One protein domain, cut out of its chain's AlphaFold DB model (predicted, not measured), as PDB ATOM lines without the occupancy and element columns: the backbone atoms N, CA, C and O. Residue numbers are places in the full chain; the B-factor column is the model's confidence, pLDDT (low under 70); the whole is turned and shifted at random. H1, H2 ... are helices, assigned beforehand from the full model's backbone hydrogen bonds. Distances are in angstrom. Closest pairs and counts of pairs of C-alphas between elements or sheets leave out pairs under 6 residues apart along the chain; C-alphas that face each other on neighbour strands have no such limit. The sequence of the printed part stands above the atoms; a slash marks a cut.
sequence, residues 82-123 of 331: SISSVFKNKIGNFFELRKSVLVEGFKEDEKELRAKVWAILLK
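Overview. This is residues 82 to 123 of the 331 residues of an uncharacterized protein of Entamoeba nuttalli (strain P19) (UniProt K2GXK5). Picture a small cluster of three short helices whose centres make a triangle: H1 and H2 form a helical hairpin, and H3 crosses slantwise over one side of it, with its beginning near the start of H1 and its last residue near the start of H2. The link of residues 104 to 110 swings out beyond the end of H2 before it turns back into H3. The printed part has 42 residues with three named helices, in the order H1, H2, H3, and no named strand; its class is all helix. It is compact, with a radius of gyration of the C-alphas of 9.2 A, and rounded, spanning 24 by 19 by 17 A.

Arrangement. Begin with H1, residues 83 to 89, and H2, residues 94 to 103: this hairpin touches at a shallow tilt of 24 degrees, opposite ways. Look at Ile 83 and Ser 100 for its closest C-alphas, 5.5 A apart. Next comes H3, residues 111 to 121, which only just touches H2, with 3 pairs of C-alphas within 8 A; the closest are those of Phe 94 and Leu 121, 6.9 A apart. These two run opposite ways at a steep tilt of 46 degrees. H1 and H3 are close but not clearly touching, their closest C-alphas being those of Ser 84 and Leu 113, 7.6 A apart. In H1, H2 and H3 every O i to N i+4 pair is within hydrogen-bond range.

Along the chain. Find C-alpha 83 at (191.976, 153.211, 180.889); from there H1 runs 10.1 A to C-alpha 89. H2 covers 14.4 A from C-alpha 94 to C-alpha 103. H3 runs 15.2 A from C-alpha 111 to C-alpha 121 at (194.458, 165.532, 181.107).

Size, cuts and confidence. The two C-alphas farthest apart are those of Gly 92 and Glu 108, 24.9 A. The printed part has no cut; the link from H1 to H2 is tight, and that from H2 to H3 is short. The mean pLDDT of the printed part is 83.8; look for values under 70 at residue 86 and residues 89 to 92.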
ATOM      1  N   SER A  82     192.692 148.999 178.365       74.06
ATOM      2  CA  SER A  82     191.759 149.689 179.270       74.06
ATOM      3  C   SER A  82     192.351 150.974 179.872       74.06
ATOM      4  O   SER A  82     193.558 151.043 180.123       74.06
ATOM      5  N   ILE A  83     191.522 151.959 180.242       75.56
ATOM      6  CA  ILE A  83     191.976 153.211 180.889       75.56
ATOM      7  C   ILE A  83     192.894 152.916 182.089       75.56
ATOM      8  O   ILE A  83     193.917 153.574 182.276       75.56
ATOM      9  N   SER A  84     192.571 151.894 182.889       73.06
ATOM     10  CA  SER A  84     193.373 151.478 184.049       73.06
ATOM     11  C   SER A  84     194.760 150.950 183.663       73.06
ATOM     12  O   SER A  84     195.733 151.230 184.367       73.06
ATOM     13  N   SER A  85     194.886 150.209 182.557       74.56
ATOM     14  CA  SER A  85     196.185 149.713 182.086       74.56
ATOM     15  C   SER A  85     197.015 150.828 181.454       74.56
ATOM     16  O   SER A  85     198.196 150.941 181.782       74.56
ATOM     17  N   VAL A  86     196.412 151.716 180.654       68.88
ATOM     18  CA  VAL A  86     197.100 152.904 180.108       68.88
ATOM     19  C   VAL A  86     197.583 153.816 181.233       68.88
ATOM     20  O   VAL A  86     198.752 154.204 181.258       68.88
ATOM     21  N   PHE A  87     196.726 154.084 182.222       72.75
ATOM     22  CA  PHE A  87     197.072 154.901 183.382       72.75
ATOM     23  C   PHE A  87     198.197 154.294 184.228       72.75
ATOM     24  O   PHE A  87     198.962 155.042 184.818       72.75
ATOM     25  N   LYS A  88     198.322 152.967 184.326       74.06
ATOM     26  CA  LYS A  88     199.385 152.325 185.122       74.06
ATOM     27  C   LYS A  88     200.697 152.159 184.355       74.06
ATOM     28  O   LYS A  88     201.757 152.290 184.956       74.06
ATOM     29  N   ASN A  89     200.626 151.872 183.056       63.12
ATOM     30  CA  ASN A  89     201.777 151.415 182.270       63.12
ATOM     31  C   ASN A  89     202.361 152.491 181.344       63.12
ATOM     32  O   ASN A  89     203.499 152.354 180.907       63.12
ATOM     33  N   LYS A  90     201.598 153.544 181.022       60.69
ATOM     34  CA  LYS A  90     201.973 154.573 180.036       60.69
ATOM     35  C   LYS A  90     201.816 155.993 180.599       60.69
ATOM     36  O   LYS A  90     201.444 156.910 179.868       60.69
ATOM     37  N   ILE A  91     202.083 156.189 181.896       54.62
ATOM     38  CA  ILE A  91     202.064 157.512 182.553       54.62
ATOM     39  C   ILE A  91     203.019 158.446 181.793       54.62
ATOM     40  O   ILE A  91     204.231 158.296 181.880       54.62
ATOM     41  N   GLY A  92     202.464 159.377 181.013       60.22
ATOM     42  CA  GLY A  92     203.214 160.286 180.135       60.22
ATOM     43  C   GLY A  92     202.716 160.306 178.687       60.22
ATOM     44  O   GLY A  92     202.846 161.329 178.019       60.22
ATOM     45  N   ASN A  93     202.059 159.240 178.217       78.50
ATOM     46  CA  ASN A  93     201.425 159.225 176.900       78.50
ATOM     47  C   ASN A  93     199.999 159.800 176.986       78.50
ATOM     48  O   ASN A  93     199.008 159.079 177.121       78.50
ATOM     49  N   PHE A  94     199.907 161.134 176.949       83.62
ATOM     50  CA  PHE A  94     198.634 161.861 176.991       83.62
ATOM     51  C   PHE A  94     197.703 161.490 175.835       83.62
ATOM     52  O   PHE A  94     196.488 161.512 176.016       83.62
ATOM     53  N   PHE A  95     198.257 161.160 174.668       83.31
ATOM     54  CA  PHE A  95     197.484 160.801 173.486       83.31
ATOM     55  C   PHE A  95     196.704 159.503 173.706       83.31
ATOM     56  O   PHE A  95     195.478 159.496 173.607       83.31
ATOM     57  N   GLU A  96     197.396 158.439 174.115       84.00
ATOM     58  CA  GLU A  96     196.769 157.147 174.407       84.00
ATOM     59  C   GLU A  96     195.731 157.271 175.527       84.00
ATOM     60  O   GLU A  96     194.635 156.730 175.420       84.00
ATOM     61  N   LEU A  97     196.021 158.061 176.568       87.88
ATOM     62  CA  LEU A  97     195.069 158.277 177.656       87.88
ATOM     63  C   LEU A  97     193.796 159.001 177.187       87.88
ATOM     64  O   LEU A  97     192.698 158.632 177.597       87.88
ATOM     65  N   ARG A  98     193.921 160.017 176.322       89.00
ATOM     66  CA  ARG A  98     192.763 160.695 175.714       89.00
ATOM     67  C   ARG A  98     191.952 159.729 174.861       89.00
ATOM     68  O   ARG A  98     190.732 159.694 174.996       89.00
ATOM     69  N   LYS A  99     192.624 158.935 174.023       87.75
ATOM     70  CA  LYS A  99     191.982 157.941 173.159       87.75
ATOM     71  C   LYS A  99     191.182 156.932 173.983       87.75
ATOM     72  O   LYS A  99     189.997 156.763 173.716       87.75
ATOM     73  N   SER A 100     191.769 156.349 175.030       87.31
ATOM     74  CA  SER A 100     191.056 155.408 175.905       87.31
ATOM     75  C   SER A 100     189.830 156.043 176.568       87.31
ATOM     76  O   SER A 100     188.775 155.418 176.613       87.31
ATOM     77  N   VAL A 101     189.916 157.300 177.023       91.44
ATOM     78  CA  VAL A 101     188.750 158.009 177.588       91.44
ATOM     79  C   VAL A 101     187.636 158.196 176.553       91.44
ATOM     80  O   VAL A 101     186.466 158.048 176.896       91.44
ATOM     81  N   LEU A 102     187.979 158.511 175.303       89.88
ATOM     82  CA  LEU A 102     187.000 158.760 174.241       89.88
ATOM     83  C   LEU A 102     186.341 157.486 173.702       89.88
ATOM     84  O   LEU A 102     185.196 157.559 173.255       89.88
ATOM     85  N   VAL A 103     187.048 156.354 173.720       86.19
ATOM     86  CA  VAL A 103     186.544 155.087 173.169       86.19
ATOM     87  C   VAL A 103     185.887 154.215 174.237       86.19
ATOM     88  O   VAL A 103     184.751 153.782 174.048       86.19
ATOM     89  N   GLU A 104     186.564 153.974 175.362       85.44
ATOM     90  CA  GLU A 104     186.052 153.105 176.430       85.44
ATOM     91  C   GLU A 104     185.075 153.859 177.343       85.44
ATOM     92  O   GLU A 104     184.016 153.342 177.706       85.44
ATOM     93  N   GLY A 105     185.420 155.100 177.698       87.88
ATOM     94  CA  GLY A 105     184.754 155.838 178.768       87.88
ATOM     95  C   GLY A 105     184.981 155.205 180.149       87.88
ATOM     96  O   GLY A 105     185.561 154.134 180.291       87.88
ATOM     97  N   PHE A 106     184.536 155.884 181.205       91.56
ATOM     98  CA  PHE A 106     184.639 155.353 182.568       91.56
ATOM     99  C   PHE A 106     183.371 154.612 182.977       91.56
ATOM    100  O   PHE A 106     182.254 155.047 182.674       91.56
ATOM    101  N   LYS A 107     183.541 153.561 183.779       88.38
ATOM    102  CA  LYS A 107     182.430 152.918 184.487       88.38
ATOM    103  C   LYS A 107     181.943 153.802 185.636       88.38
ATOM    104  O   LYS A 107     182.649 154.690 186.121       88.38
ATOM    105  N   GLU A 108     180.707 153.580 186.080       83.06
ATOM    106  CA  GLU A 108     180.059 154.415 187.105       83.06
ATOM    107  C   GLU A 108     180.788 154.393 188.458       83.06
ATOM    108  O   GLU A 108     180.823 155.400 189.172       83.06
ATOM    109  N   ASP A 109     181.404 153.263 188.800       87.50
ATOM    110  CA  ASP A 109     182.138 153.030 190.041       87.50
ATOM    111  C   ASP A 109     183.587 153.552 190.008       87.50
ATOM    112  O   ASP A 109     184.208 153.740 191.055       87.50
ATOM    113  N   GLU A 110     184.115 153.907 188.836       90.69
ATOM    114  CA  GLU A 110     185.509 154.330 188.633       90.69
ATOM    115  C   GLU A 110     185.761 155.816 188.954       90.69
ATOM    116  O   GLU A 110     186.619 156.471 188.357       90.69
ATOM    117  N   LYS A 111     185.051 156.378 189.942       91.00
ATOM    118  CA  LYS A 111     185.143 157.807 190.299       91.00
ATOM    119  C   LYS A 111     186.560 158.246 190.667       91.00
ATOM    120  O   LYS A 111     187.006 159.312 190.253       91.00
ATOM    121  N   GLU A 112     187.287 157.426 191.422       92.06
ATOM    122  CA  GLU A 112     188.656 157.759 191.824       92.06
ATOM    123  C   GLU A 112     189.622 157.759 190.628       92.06
ATOM    124  O   GLU A 112     190.487 158.632 190.525       92.06
ATOM    125  N   LEU A 113     189.460 156.809 189.701       93.06
ATOM    126  CA  LEU A 113     190.250 156.759 188.473       93.06
ATOM    127  C   LEU A 113     189.929 157.967 187.586       93.06
ATOM    128  O   LEU A 113     190.853 158.660 187.162       93.06
ATOM    129  N   ARG A 114     188.641 158.280 187.399       95.38
ATOM    130  CA  ARG A 114     188.180 159.472 186.674       95.38
ATOM    131  C   ARG A 114     188.799 160.749 187.245       95.38
ATOM    132  O   ARG A 114     189.372 161.530 186.491       95.38
ATOM    133  N   ALA A 115     188.792 160.929 188.570       94.38
ATOM    134  CA  ALA A 115     189.424 162.078 189.229       94.38
ATOM    135  C   ALA A 115     190.915 162.224 188.875       94.38
ATOM    136  O   ALA A 115     191.389 163.327 188.591       94.38
ATOM    137  N   LYS A 116     191.662 161.111 188.899       92.31
ATOM    138  CA  LYS A 116     193.101 161.089 188.593       92.31
ATOM    139  C   LYS A 116     193.366 161.373 187.116       92.31
ATOM    140  O   LYS A 116     194.238 162.180 186.804       92.31
ATOM    141  N   VAL A 117     192.601 160.760 186.217       93.44
ATOM    142  CA  VAL A 117     192.741 160.975 184.773       93.44
ATOM    143  C   VAL A 117     192.397 162.415 184.401       93.44
ATOM    144  O   VAL A 117     193.172 163.054 183.693       93.44
ATOM    145  N   TRP A 118     191.313 162.977 184.941       95.25
ATOM    146  CA  TRP A 118     190.965 164.385 184.728       95.25
ATOM    147  C   TRP A 118     192.081 165.322 185.180       95.25
ATOM    148  O   TRP A 118     192.458 166.225 184.438       95.25
ATOM    149  N   ALA A 119     192.656 165.089 186.360       91.75
ATOM    150  CA  ALA A 119     193.782 165.877 186.852       91.75
ATOM    151  C   ALA A 119     194.974 165.882 185.878       91.75
ATOM    152  O   ALA A 119     195.557 166.942 185.635       91.75
ATOM    153  N   ILE A 120     195.306 164.720 185.304       90.94
ATOM    154  CA  ILE A 120     196.381 164.575 184.315       90.94
ATOM    155  C   ILE A 120     196.017 165.290 183.012       90.94
ATOM    156  O   ILE A 120     196.769 166.149 182.563       90.94
ATOM    157  N   LEU A 121     194.860 164.992 182.414       93.06
ATOM    158  CA  LEU A 121     194.458 165.532 181.107       93.06
ATOM    159  C   LEU A 121     194.228 167.051 181.121       93.06
ATOM    160  O   LEU A 121     194.431 167.741 180.115       93.06
ATOM    161  N   LEU A 122     193.850 167.598 182.276       92.88
ATOM    162  CA  LEU A 122     193.781 169.038 182.502       92.88
ATOM    163  C   LEU A 122     195.156 169.692 182.671       92.88
ATOM    164  O   LEU A 122     195.219 170.918 182.671       92.88
ATOM    165  N   LYS A 123     196.237 168.910 182.818       89.50
ATOM    166  CA  LYS A 123     197.578 169.388 183.199       89.50
ATOM    167  C   LYS A 123     197.489 170.335 184.401       89.50
ATOM    168  O   LYS A 123     198.072 171.420 184.411       89.50
TER     169      LYS A 123